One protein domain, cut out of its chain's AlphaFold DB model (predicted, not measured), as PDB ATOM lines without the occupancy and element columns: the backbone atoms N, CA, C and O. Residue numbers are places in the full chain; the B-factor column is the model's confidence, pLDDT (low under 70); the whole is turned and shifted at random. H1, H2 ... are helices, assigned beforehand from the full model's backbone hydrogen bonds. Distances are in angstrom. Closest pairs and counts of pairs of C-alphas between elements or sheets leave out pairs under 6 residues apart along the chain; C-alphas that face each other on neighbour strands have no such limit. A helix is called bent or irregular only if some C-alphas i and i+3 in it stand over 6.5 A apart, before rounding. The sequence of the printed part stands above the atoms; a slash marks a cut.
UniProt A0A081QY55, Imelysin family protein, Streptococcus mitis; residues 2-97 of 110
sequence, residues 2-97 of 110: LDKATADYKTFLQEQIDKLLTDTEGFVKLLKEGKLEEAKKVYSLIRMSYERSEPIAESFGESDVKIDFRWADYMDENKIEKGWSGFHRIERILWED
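Overview. This is residues 2 to 97 of the 110 residues of the protein "Imelysin family protein" of Streptococcus mitis (UniProt A0A081QY55). A long helical hairpin makes one side of a flat domain: the longest helix, H1, with H2 folded back along it, while residues 2 to 11 of H1 stick out beyond. Three shorter helices lie off one face of this hairpin: H5 packs on H2, H3 meets H5 at their ends to make a corner, and H4 lies farthest out from the hairpin. The printed part has 96 residues with five named helices, H1 to H5 in chain order, and no named strand; the class is all helix. It is only just loose, close to compact, with a radius of gyration of the C-alphas of 15.0 A and spans of 47 by 32 by 15 A.

Along the chain. H1, residues 2 to 32, is 44.4 A long, from C-alpha 2 at (162.330, 140.480, 181.037) to C-alpha 32 at (200.633, 142.949, 158.715). H2, residues 36 to 51, is 22.6 A long. H5, residues 86 to 95, is 14.6 A long and ends at C-alpha 95 at (189.385, 147.679, 147.865). H3, residues 54 to 68, spans 9.7 A, and H4, residues 71 to 78, 10.2 A. H2 and H3 are irregular: C-alphas 41 and 44 are 7.3 A apart, C-alphas 59 and 62 9.0 A. H2 has a kink of 34 degrees near residue 43.

Arrangement. H1 and H2, a hairpin, touch at a shallow tilt of 16 degrees, opposite ways; their closest C-alphas, of Gln 16 and Ser 49, are 5.0 A apart. H2 and H5 touch, closest at C-alphas Lys 40 and Leu 94, 6.8 A. H3, with residues 65 to 68 alone, and H5 touch only at their ends, closest at C-alphas Ile 67 and Gly 86, 4.2 A. H4 is close but not clearly touching H5. H1 is apart from H3, H4 and H5. Every O i to N i+4 pair is within hydrogen-bond range in H1, H4 and H5; H2 has 8 of 12, and H3 5 of 11 beside 7 of 12 O i to N i+3 pairs.

Size, cuts and confidence. The C-alphas farthest apart, of Asp 3 and Asp 97, are 47.7 A apart. The printed part has no cut and no long link, and no printed residue is under 70 in pLDDT.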
ATOM      1  N   LEU A   2     161.360 139.470 181.480       94.44
ATOM      2  CA  LEU A   2     162.330 140.480 181.037       94.44
ATOM      3  C   LEU A   2     163.753 140.207 181.550       94.44
ATOM      4  O   LEU A   2     164.655 140.089 180.735       94.44
ATOM      5  N   ASP A   3     163.934 139.975 182.855       96.06
ATOM      6  CA  ASP A   3     165.274 139.766 183.441       96.06
ATOM      7  C   ASP A   3     166.050 138.615 182.792       96.06
ATOM      8  O   ASP A   3     167.245 138.729 182.532       96.06
ATOM      9  N   LYS A   4     165.354 137.513 182.481       95.88
ATOM     10  CA  LYS A   4     165.952 136.373 181.781       95.88
ATOM     11  C   LYS A   4     166.357 136.756 180.357       95.88
ATOM     12  O   LYS A   4     167.487 136.501 179.972       95.88
ATOM     13  N   ALA A   5     165.463 137.396 179.602       95.94
ATOM     14  CA  ALA A   5     165.762 137.824 178.238       95.94
ATOM     15  C   ALA A   5     166.953 138.801 178.192       95.94
ATOM     16  O   ALA A   5     167.816 138.675 177.330       95.94
ATOM     17  N   THR A   6     167.045 139.727 179.150       95.69
ATOM     18  CA  THR A   6     168.178 140.655 179.264       95.69
ATOM     19  C   THR A   6     169.477 139.935 179.629       95.69
ATOM     20  O   THR A   6     170.521 140.255 179.065       95.69
ATOM     21  N   ALA A   7     169.440 138.954 180.535       96.75
ATOM     22  CA  ALA A   7     170.619 138.163 180.891       96.75
ATOM     23  C   ALA A   7     171.114 137.290 179.721       96.75
ATOM     24  O   ALA A   7     172.316 137.246 179.449       96.75
ATOM     25  N   ASP A   8     170.191 136.648 179.000       97.19
ATOM     26  CA  ASP A   8     170.497 135.835 177.821       97.19
ATOM     27  C   ASP A   8     171.091 136.717 176.705       97.19
ATOM     28  O   ASP A   8     172.115 136.373 176.116       97.19
ATOM     29  N   TYR A   9     170.520 137.906 176.473       96.00
ATOM     30  CA  TYR A   9     171.043 138.857 175.489       96.00
ATOM     31  C   TYR A   9     172.423 139.401 175.872       96.00
ATOM     32  O   TYR A   9     173.311 139.466 175.027       96.00
ATOM     33  N   LYS A  10     172.649 139.718 177.155       95.25
ATOM     34  CA  LYS A  10     173.977 140.111 177.646       95.25
ATOM     35  C   LYS A  10     175.015 139.020 177.376       95.25
ATOM     36  O   LYS A  10     176.103 139.335 176.908       95.25
ATOM     37  N   THR A  11     174.673 137.763 177.651       97.50
ATOM     38  CA  THR A  11     175.563 136.617 177.401       97.50
ATOM     39  C   THR A  11     175.895 136.505 175.914       97.50
ATOM     40  O   THR A  11     177.066 136.452 175.555       97.50
ATOM     41  N   PHE A  12     174.881 136.583 175.048       96.69
ATOM     42  CA  PHE A  12     175.066 136.571 173.597       96.69
ATOM     43  C   PHE A  12     175.996 137.689 173.106       96.69
ATOM     44  O   PHE A  12     176.884 137.438 172.293       96.69
ATOM     45  N   LEU A  13     175.821 138.920 173.595       95.62
ATOM     46  CA  LEU A  13     176.685 140.041 173.216       95.62
ATOM     47  C   LEU A  13     178.121 139.822 173.661       95.62
ATOM     48  O   LEU A  13     179.040 140.114 172.907       95.62
ATOM     49  N   GLN A  14     178.312 139.294 174.866       95.56
ATOM     50  CA  GLN A  14     179.639 139.015 175.391       95.56
ATOM     51  C   GLN A  14     180.362 137.988 174.507       95.56
ATOM     52  O   GLN A  14     181.495 138.224 174.104       95.56
ATOM     53  N   GLU A  15     179.655 136.943 174.064       97.56
ATOM     54  CA  GLU A  15     180.168 135.986 173.077       97.56
ATOM     55  C   GLU A  15     180.464 136.630 171.710       97.56
ATOM     56  O   GLU A  15     181.456 136.277 171.069       97.56
ATOM     57  N   GLN A  16     179.636 137.574 171.238       97.31
ATOM     58  CA  GLN A  16     179.920 138.297 169.991       97.31
ATOM     59  C   GLN A  16     181.174 139.173 170.118       97.31
ATOM     60  O   GLN A  16     181.993 139.172 169.203       97.31
ATOM     61  N   ILE A  17     181.360 139.879 171.236       95.31
ATOM     62  CA  ILE A  17     182.542 140.720 171.467       95.31
ATOM     63  C   ILE A  17     183.812 139.872 171.621       95.31
ATOM     64  O   ILE A  17     184.828 140.192 171.004       95.31
ATOM     65  N   ASP A  18     183.757 138.752 172.346       97.19
ATOM     66  CA  ASP A  18     184.894 137.827 172.476       97.19
ATOM     67  C   ASP A  18     185.300 137.241 171.112       97.19
ATOM     68  O   ASP A  18     186.488 137.149 170.769       97.19
ATOM     69  N   LYS A  19     184.301 136.884 170.293       97.56
ATOM     70  CA  LYS A  19     184.525 136.420 168.923       97.56
ATOM     71  C   LYS A  19     185.099 137.529 168.043       97.56
ATOM     72  O   LYS A  19     186.042 137.267 167.303       97.56
ATOM     73  N   LEU A  20     184.563 138.749 168.132       96.69
ATOM     74  CA  LEU A  20     185.062 139.908 167.393       96.69
ATOM     75  C   LEU A  20     186.538 140.161 167.702       96.69
ATOM     76  O   LEU A  20     187.315 140.342 166.767       96.69
ATOM     77  N   LEU A  21     186.926 140.139 168.980       96.56
ATOM     78  CA  LEU A  21     188.313 140.329 169.399       96.56
ATOM     79  C   LEU A  21     189.224 139.276 168.760       96.56
ATOM     80  O   LEU A  21     190.162 139.626 168.044       96.56
ATOM     81  N   THR A  22     188.897 137.996 168.953       97.88
ATOM     82  CA  THR A  22     189.689 136.865 168.439       97.88
ATOM     83  C   THR A  22     189.862 136.935 166.918       97.88
ATOM     84  O   THR A  22     190.959 136.788 166.377       97.88
ATOM     85  N   ASP A  23     188.764 137.184 166.210       97.81
ATOM     86  CA  ASP A  23     188.742 137.259 164.754       97.81
ATOM     87  C   ASP A  23     189.517 138.484 164.231       97.81
ATOM     88  O   ASP A  23     190.233 138.395 163.228       97.81
ATOM     89  N   THR A  24     189.428 139.617 164.935       97.44
ATOM     90  CA  THR A  24     190.142 140.853 164.588       97.44
ATOM     91  C   THR A  24     191.647 140.714 164.809       97.44
ATOM     92  O   THR A  24     192.424 141.170 163.971       97.44
ATOM     93  N   GLU A  25     192.101 140.021 165.856       97.44
ATOM     94  CA  GLU A  25     193.526 139.705 166.041       97.44
ATOM     95  C   GLU A  25     194.085 138.898 164.857       97.44
ATOM     96  O   GLU A  25     195.161 139.202 164.324       97.44
ATOM     97  N   GLY A  26     193.323 137.900 164.395       97.88
ATOM     98  CA  GLY A  26     193.646 137.129 163.194       97.88
ATOM     99  C   GLY A  26     193.699 137.995 161.933       97.88
ATOM    100  O   GLY A  26     194.622 137.868 161.126       97.88
ATOM    101  N   PHE A  27     192.752 138.916 161.779       98.19
ATOM    102  CA  PHE A  27     192.701 139.851 160.657       98.19
ATOM    103  C   PHE A  27     193.885 140.812 160.623       98.19
ATOM    104  O   PHE A  27     194.552 140.932 159.597       98.19
ATOM    105  N   VAL A  28     194.211 141.432 161.758       97.12
ATOM    106  CA  VAL A  28     195.365 142.329 161.898       97.12
ATOM    107  C   VAL A  28     196.659 141.609 161.519       97.12
ATOM    108  O   VAL A  28     197.535 142.198 160.883       97.12
ATOM    109  N   LYS A  29     196.785 140.318 161.848       98.06
ATOM    110  CA  LYS A  29     197.922 139.508 161.405       98.06
ATOM    111  C   LYS A  29     197.980 139.378 159.878       98.06
ATOM    112  O   LYS A  29     199.052 139.579 159.313       98.06
ATOM    113  N   LEU A  30     196.861 139.101 159.203       98.44
ATOM    114  CA  LEU A  30     196.813 139.035 157.733       98.44
ATOM    115  C   LEU A  30     197.215 140.367 157.084       98.44
ATOM    116  O   LEU A  30     197.990 140.368 156.127       98.44
ATOM    117  N   LEU A  31     196.740 141.490 157.635       98.19
ATOM    118  CA  LEU A  31     197.092 142.833 157.168       98.19
ATOM    119  C   LEU A  31     198.603 143.093 157.274       98.19
ATOM    120  O   LEU A  31     199.235 143.474 156.286       98.19
ATOM    121  N   LYS A  32     199.191 142.802 158.445       97.12
ATOM    122  CA  LYS A  32     200.633 142.949 158.715       97.12
ATOM    123  C   LYS A  32     201.499 142.037 157.846       97.12
ATOM    124  O   LYS A  32     202.609 142.412 157.482       97.12
ATOM    125  N   GLU A  33     201.004 140.851 157.506       98.12
ATOM    126  CA  GLU A  33     201.687 139.893 156.629       98.12
ATOM    127  C   GLU A  33     201.532 140.213 155.131       98.12
ATOM    128  O   GLU A  33     202.126 139.525 154.301       98.12
ATOM    129  N   GLY A  34     200.751 141.233 154.756       98.19
ATOM    130  CA  GLY A  34     200.542 141.588 153.349       98.19
ATOM    131  C   GLY A  34     199.580 140.665 152.596       98.19
ATOM    132  O   GLY A  34     199.559 140.673 151.365       98.19
ATOM    133  N   LYS A  35     198.789 139.854 153.309       98.62
ATOM    134  CA  LYS A  35     197.890 138.842 152.732       98.62
ATOM    135  C   LYS A  35     196.564 139.454 152.287       98.62
ATOM    136  O   LYS A  35     195.527 139.246 152.913       98.62
ATOM    137  N   LEU A  36     196.619 140.253 151.223       98.69
ATOM    138  CA  LEU A  36     195.491 141.044 150.720       98.69
ATOM    139  C   LEU A  36     194.248 140.198 150.403       98.69
ATOM    140  O   LEU A  36     193.150 140.526 150.846       98.69
ATOM    141  N   GLU A  37     194.408 139.110 149.651       98.62
ATOM    142  CA  GLU A  37     193.276 138.284 149.215       98.62
ATOM    143  C   GLU A  37     192.625 137.541 150.385       98.62
ATOM    144  O   GLU A  37     191.402 137.439 150.466       98.62
ATOM    145  N   GLU A  38     193.421 137.044 151.329       98.69
ATOM    146  CA  GLU A  38     192.917 136.451 152.563       98.69
ATOM    147  C   GLU A  38     192.224 137.495 153.442       98.69
ATOM    148  O   GLU A  38     191.135 137.220 153.940       98.69
ATOM    149  N   ALA A  39     192.802 138.692 153.587       98.62
ATOM    150  CA  ALA A  39     192.215 139.797 154.342       98.62
ATOM    151  C   ALA A  39     190.836 140.190 153.783       98.62
ATOM    152  O   ALA A  39     189.863 140.250 154.535       98.62
ATOM    153  N   LYS A  40     190.718 140.357 152.458       98.69
ATOM    154  CA  LYS A  40     189.435 140.630 151.785       98.69
ATOM    155  C   LYS A  40     188.397 139.535 152.029       98.69
ATOM    156  O   LYS A  40     187.231 139.845 152.258       98.69
ATOM    157  N   LYS A  41     188.805 138.259 152.000       98.44
ATOM    158  CA  LYS A  41     187.900 137.115 152.227       98.44
ATOM    159  C   LYS A  41     187.310 137.097 153.633       98.44
ATOM    160  O   LYS A  41     186.162 136.692 153.790       98.44
ATOM    161  N   VAL A  42     188.091 137.477 154.645       98.25
ATOM    162  CA  VAL A  42     187.642 137.402 156.043       98.25
ATOM    163  C   VAL A  42     186.960 138.677 156.533       98.25
ATOM    164  O   VAL A  42     186.152 138.585 157.449       98.25
ATOM    165  N   TYR A  43     187.226 139.838 155.921       98.31
ATOM    166  CA  TYR A  43     186.745 141.156 156.370       98.31
ATOM    167  C   TYR A  43     185.254 141.181 156.748       98.31
ATOM    168  O   TYR A  43     184.904 141.507 157.882       98.31
ATOM    169  N   SER A  44     184.367 140.768 155.837       96.50
ATOM    170  CA  SER A  44     182.920 140.776 156.094       96.50
ATOM    171  C   SER A  44     182.500 139.757 157.154       96.50
ATOM    172  O   SER A  44     181.557 140.001 157.904       96.50
ATOM    173  N   LEU A  45     183.207 138.627 157.257       96.88
ATOM    174  CA  LEU A  45     182.891 137.574 158.220       96.88
ATOM    175  C   LEU A  45     183.172 138.007 159.660       96.88
ATOM    176  O   LEU A  45     182.415 137.656 160.565       96.88
ATOM    177  N   ILE A  46     184.250 138.765 159.856       96.12
ATOM    178  CA  ILE A  46     184.680 139.271 161.163       96.12
ATOM    179  C   ILE A  46     183.717 140.358 161.643       96.12
ATOM    180  O   ILE A  46     183.246 140.310 162.782       96.12
ATOM    181  N   ARG A  47     183.351 141.281 160.740       97.62
ATOM    182  CA  ARG A  47     182.406 142.369 161.022       97.62
ATOM    183  C   ARG A  47     181.060 141.878 161.529       97.62
ATOM    184  O   ARG A  47     180.493 142.527 162.393       97.62
ATOM    185  N   MET A  48     180.575 140.711 161.090       96.94
ATOM    186  CA  MET A  48     179.278 140.176 161.541       96.94
ATOM    187  C   MET A  48     179.110 140.158 163.067       96.94
ATOM    188  O   MET A  48     177.990 140.289 163.554       96.94
ATOM    189  N   SER A  49     180.193 139.952 163.821       96.12
ATOM    190  CA  SER A  49     180.141 139.965 165.285       96.12
ATOM    191  C   SER A  49     179.900 141.383 165.828       96.12
ATOM    192  O   SER A  49     179.097 141.543 166.744       96.12
ATOM    193  N   TYR A  50     180.524 142.400 165.221       95.62
ATOM    194  CA  TYR A  50     180.285 143.814 165.530       95.62
ATOM    195  C   TYR A  50     178.858 144.235 165.163       95.62
ATOM    196  O   TYR A  50     178.131 144.730 166.017       95.62
ATOM    197  N   GLU A  51     178.409 143.916 163.946       95.00
ATOM    198  CA  GLU A  51     177.064 144.255 163.447       95.00
ATOM    199  C   GLU A  51     175.950 143.686 164.348       95.00
ATOM    200  O   GLU A  51     174.931 144.314 164.606       95.00
ATOM    201  N   ARG A  52     176.141 142.484 164.910       95.62
ATOM    202  CA  ARG A  52     175.179 141.890 165.862       95.62
ATOM    203  C   ARG A  52     175.149 142.591 167.221       95.62
ATOM    204  O   ARG A  52     174.201 142.384 167.981       95.62
ATOM    205  N   SER A  53     176.187 143.361 167.537       92.50
ATOM    206  CA  SER A  53     176.306 144.156 168.759       92.50
ATOM    207  C   SER A  53     175.914 145.626 168.575       92.50
ATOM    208  O   SER A  53     175.734 146.312 169.580       92.50
ATOM    209  N   GLU A  54     175.694 146.080 167.332       89.19
ATOM    210  CA  GLU A  54     175.329 147.460 166.968       89.19
ATOM    211  C   GLU A  54     174.205 148.065 167.836       89.19
ATOM    212  O   GLU A  54     174.390 149.189 168.302       89.19
ATOM    213  N   PRO A  55     173.123 147.336 168.217       90.44
ATOM    214  CA  PRO A  55     172.064 147.901 169.066       90.44
ATOM    215  C   PRO A  55     172.533 148.455 170.419       90.44
ATOM    216  O   PRO A  55     171.788 149.172 171.084       90.44
ATOM    217  N   ILE A  56     173.730 148.068 170.869       89.25
ATOM    218  CA  ILE A  56     174.365 148.570 172.089       89.25
ATOM    219  C   ILE A  56     175.719 149.235 171.792       89.25
ATOM    220  O   ILE A  56     176.146 150.072 172.587       89.25
ATOM    221  N   ALA A  57     176.382 148.923 170.673       88.00
ATOM    222  CA  ALA A  57     177.673 149.508 170.310       88.00
ATOM    223  C   ALA A  57     177.614 151.043 170.229       88.00
ATOM    224  O   ALA A  57     178.460 151.702 170.832       88.00
ATOM    225  N   GLU A  58     176.558 151.610 169.632       82.62
ATOM    226  CA  GLU A  58     176.340 153.067 169.540       82.62
ATOM    227  C   GLU A  58     176.295 153.762 170.917       82.62
ATOM    228  O   GLU A  58     176.624 154.942 171.055       82.62
ATOM    229  N   SER A  59     175.928 153.035 171.984       90.44
ATOM    230  CA  SER A  59     175.948 153.581 173.351       90.44
ATOM    231  C   SER A  59     177.374 153.841 173.864       90.44
ATOM    232  O   SER A  59     177.551 154.562 174.847       90.44
ATOM    233  N   PHE A  60     178.395 153.287 173.203       86.06
ATOM    234  CA  PHE A  60     179.819 153.488 173.474       86.06
ATOM    235  C   PHE A  60     180.451 154.464 172.466       86.06
ATOM    236  O   PHE A  60     181.488 154.158 171.882       86.06
ATOM    237  N   GLY A  61     179.840 155.640 172.280       86.38
ATOM    238  CA  GLY A  61     180.096 156.578 171.174       86.38
ATOM    239  C   GLY A  61     181.543 156.707 170.671       86.38
ATOM    240  O   GLY A  61     181.782 156.543 169.483       86.38
ATOM    241  N   GLU A  62     182.537 156.944 171.537       87.50
ATOM    242  CA  GLU A  62     183.938 157.057 171.082       87.50
ATOM    243  C   GLU A  62     184.480 155.747 170.481       87.50
ATOM    244  O   GLU A  62     185.220 155.767 169.499       87.50
ATOM    245  N   SER A  63     184.123 154.603 171.070       89.62
ATOM    246  CA  SER A  63     184.545 153.293 170.567       89.62
ATOM    247  C   SER A  63     183.869 152.967 169.241       89.62
ATOM    248  O   SER A  63     184.543 152.484 168.338       89.62
ATOM    249  N   ASP A  64     182.580 153.280 169.103       90.81
ATOM    250  CA  ASP A  64     181.843 153.059 167.857       90.81
ATOM    251  C   ASP A  64     182.439 153.864 166.693       90.81
ATOM    252  O   ASP A  64     182.802 153.299 165.657       90.81
ATOM    253  N   VAL A  65     182.713 155.153 166.926       90.00
ATOM    254  CA  VAL A  65     183.365 156.030 165.941       90.00
ATOM    255  C   VAL A  65     184.757 155.519 165.540       90.00
ATOM    256  O   VAL A  65     185.158 155.612 164.380       90.00
ATOM    257  N   LYS A  66     185.525 154.959 166.479       92.06
ATOM    258  CA  LYS A  66     186.859 154.411 166.183       92.06
ATOM    259  C   LYS A  66     186.816 153.063 165.457       92.06
ATOM    260  O   LYS A  66     187.803 152.693 164.823       92.06
ATOM    261  N   ILE A  67     185.715 152.316 165.550       94.44
ATOM    262  CA  ILE A  67     185.622 150.952 165.018       94.44
ATOM    263  C   ILE A  67     184.909 150.909 163.667       94.44
ATOM    264  O   ILE A  67     185.436 150.262 162.761       94.44
ATOM    265  N   ASP A  68     183.758 151.565 163.498       95.50
ATOM    266  CA  ASP A  68     182.894 151.331 162.325       95.50
ATOM    267  C   ASP A  68     182.318 152.590 161.670       95.50
ATOM    268  O   ASP A  68     181.306 152.562 160.973       95.50
ATOM    269  N   PHE A  69     182.986 153.726 161.831       94.12
ATOM    270  CA  PHE A  69     182.463 154.970 161.291       94.12
ATOM    271  C   PHE A  69     182.659 155.092 159.778       94.12
ATOM    272  O   PHE A  69     183.762 154.940 159.236       94.12
ATOM    273  N   ARG A  70     181.566 155.374 159.068       95.75
ATOM    274  CA  ARG A  70     181.537 155.429 157.601       95.75
ATOM    275  C   ARG A  70     182.116 156.741 157.092       95.75
ATOM    276  O   ARG A  70     181.966 157.788 157.709       95.75
ATOM    277  N   TRP A  71     182.730 156.695 155.910       94.12
ATOM    278  CA  TRP A  71     183.387 157.858 155.304       94.12
ATOM    279  C   TRP A  71     182.470 159.077 155.157       94.12
ATOM    280  O   TRP A  71     182.878 160.190 155.476       94.12
ATOM    281  N   ALA A  72     181.248 158.873 154.655       94.31
ATOM    282  CA  ALA A  72     180.314 159.967 154.399       94.31
ATOM    283  C   ALA A  72     179.927 160.691 155.696       94.31
ATOM    284  O   ALA A  72     179.990 161.919 155.744       94.31
ATOM    285  N   ASP A  73     179.617 159.923 156.740       93.19
ATOM    286  CA  ASP A  73     179.224 160.440 158.050       93.19
ATOM    287  C   ASP A  73     180.424 161.107 158.744       93.19
ATOM    288  O   ASP A  73     180.343 162.254 159.183       93.19
ATOM    289  N   TYR A  74     181.597 160.463 158.703       93.00
ATOM    290  CA  TYR A  74     182.832 161.033 159.238       93.00
ATOM    291  C   TYR A  74     183.193 162.367 158.599       93.00
ATOM    292  O   TYR A  74     183.528 163.321 159.306       93.00
ATOM    293  N   MET A  75     183.117 162.453 157.273       94.00
ATOM    294  CA  MET A  75     183.429 163.680 156.552       94.00
ATOM    295  C   MET A  75     182.389 164.768 156.769       94.00
ATOM    296  O   MET A  75     182.760 165.944 156.748       94.00
ATOM    297  N   ASP A  76     181.119 164.422 156.988       94.81
ATOM    298  CA  ASP A  76     180.118 165.423 157.329       94.81
ATOM    299  C   ASP A  76     180.343 165.996 158.734       94.81
ATOM    300  O   ASP A  76     180.223 167.204 158.926       94.81
ATOM    301  N   GLU A  77     180.783 165.191 159.696       92.38
ATOM    302  CA  GLU A  77     181.037 165.677 161.056       92.38
ATOM    303  C   GLU A  77     182.395 166.378 161.214       92.38
ATOM    304  O   GLU A  77     182.482 167.453 161.807       92.38
ATOM    305  N   ASN A  78     183.465 165.802 160.658       91.31
ATOM    306  CA  ASN A  78     184.846 166.206 160.957       91.31
ATOM    307  C   ASN A  78     185.449 167.130 159.896       91.31
ATOM    308  O   ASN A  78     186.413 167.845 160.174       91.31
ATOM    309  N   LYS A  79     184.894 167.140 158.675       93.88
ATOM    310  CA  LYS A  79     185.322 167.966 157.524       93.88
ATOM    311  C   LYS A  79     186.766 167.737 157.032       93.88
ATOM    312  O   LYS A  79     187.167 168.354 156.045       93.88
ATOM    313  N   ILE A  80     187.533 166.847 157.660       92.38
ATOM    314  CA  ILE A  80     188.897 166.436 157.290       92.38
ATOM    315  C   ILE A  80     189.042 164.920 157.457       92.38
ATOM    316  O   ILE A  80     188.338 164.348 158.274       92.38
ATOM    317  N   GLU A  81     189.980 164.281 156.746       88.50
ATOM    318  CA  GLU A  81     190.245 162.829 156.862       88.50
ATOM    319  C   GLU A  81     191.039 162.453 158.133       88.50
ATOM    320  O   GLU A  81     191.035 161.293 158.546       88.50
ATOM    321  N   LYS A  82     191.746 163.412 158.754       88.38
ATOM    322  CA  LYS A  82     192.647 163.136 159.887       88.38
ATOM    323  C   LYS A  82     191.866 162.600 161.090       88.38
ATOM    324  O   LYS A  82     191.180 163.365 161.756       88.38
ATOM    325  N   GLY A  83     192.099 161.330 161.418       87.69
ATOM    326  CA  GLY A  83     191.459 160.618 162.529       87.69
ATOM    327  C   GLY A  83     190.492 159.522 162.076       87.69
ATOM    328  O   GLY A  83     190.046 158.735 162.908       87.69
ATOM    329  N   TRP A  84     190.196 159.422 160.774       93.38
ATOM    330  CA  TRP A  84     189.372 158.338 160.250       93.38
ATOM    331  C   TRP A  84     190.121 157.005 160.325       93.38
ATOM    332  O   TRP A  84     191.182 156.836 159.720       93.38
ATOM    333  N   SER A  85     189.558 156.059 161.070       94.69
ATOM    334  CA  SER A  85     190.166 154.768 161.399       94.69
ATOM    335  C   SER A  85     189.114 153.649 161.332       94.69
ATOM    336  O   SER A  85     188.064 153.816 160.707       94.69
ATOM    337  N   GLY A  86     189.418 152.476 161.888       95.50
ATOM    338  CA  GLY A  86     188.465 151.370 161.972       95.50
ATOM    339  C   GLY A  86     188.246 150.592 160.670       95.50
ATOM    340  O   GLY A  86     189.000 150.702 159.694       95.50
ATOM    341  N   PHE A  87     187.205 149.759 160.667       97.25
ATOM    342  CA  PHE A  87     186.906 148.801 159.606       97.25
ATOM    343  C   PHE A  87     186.747 149.471 158.243       97.25
ATOM    344  O   PHE A  87     187.378 149.027 157.287       97.25
ATOM    345  N   HIS A  88     185.984 150.560 158.140       97.44
ATOM    346  CA  HIS A  88     185.751 151.221 156.851       97.44
ATOM    347  C   HIS A  88     186.985 151.943 156.300       97.44
ATOM    348  O   HIS A  88     187.177 151.991 155.081       97.44
ATOM    349  N   ARG A  89     187.885 152.445 157.159       96.69
ATOM    350  CA  ARG A  89     189.171 152.967 156.679       96.69
ATOM    351  C   ARG A  89     190.034 151.851 156.095       96.69
ATOM    352  O   ARG A  89     190.665 152.058 155.056       96.69
ATOM    353  N   ILE A  90     190.044 150.682 156.743       97.88
ATOM    354  CA  ILE A  90     190.737 149.481 156.255       97.88
ATOM    355  C   ILE A  90     190.099 148.986 154.952       97.88
ATOM    356  O   ILE A  90     190.818 148.667 154.011       97.88
ATOM    357  N   GLU A  91     188.770 148.972 154.854       98.25
ATOM    358  CA  GLU A  91     188.035 148.615 153.636       98.25
ATOM    359  C   GLU A  91     188.488 149.439 152.439       98.25
ATOM    360  O   GLU A  91     188.853 148.894 151.397       98.25
ATOM    361  N   ARG A  92     188.561 150.761 152.603       97.19
ATOM    362  CA  ARG A  92     189.037 151.645 151.544       97.19
ATOM    363  C   ARG A  92     190.442 151.257 151.069       97.19
ATOM    364  O   ARG A  92     190.675 151.155 149.869       97.19
ATOM    365  N   ILE A  93     191.348 150.940 151.996       98.00
ATOM    366  CA  ILE A  93     192.718 150.508 151.665       98.00
ATOM    367  C   ILE A  93     192.712 149.176 150.901       98.00
ATOM    368  O   ILE A  93     193.414 149.010 149.900       98.00
ATOM    369  N   LEU A  94     191.905 148.213 151.349       98.56
ATOM    370  CA  LEU A  94     191.847 146.893 150.728       98.56
ATOM    371  C   LEU A  94     191.233 146.948 149.323       98.56
ATOM    372  O   LEU A  94     191.740 146.280 148.420       98.56
ATOM    373  N   TRP A  95     190.153 147.703 149.116       98.50
ATOM    374  CA  TRP A  95     189.385 147.679 147.865       98.50
ATOM    375  C   TRP A  95     189.694 148.818 146.894       98.50
ATOM    376  O   TRP A  95     189.746 148.548 145.695       98.50
ATOM    377  N   GLU A  96     189.929 150.044 147.364       97.62
ATOM    378  CA  GLU A  96     190.288 151.168 146.485       97.62
ATOM    379  C   GLU A  96     191.795 151.196 146.219       97.62
ATOM    380  O   GLU A  96     192.218 151.198 145.062       97.62
ATOM    381  N   ASP A  97     192.609 151.141 147.277       97.50
ATOM    382  CA  ASP A  97     194.073 151.225 147.152       97.50
ATOM    383  C   ASP A  97     194.716 149.872 146.794       97.50
ATOM    384  O   ASP A  97     195.898 149.797 146.442       97.50
TER     385      ASP A  97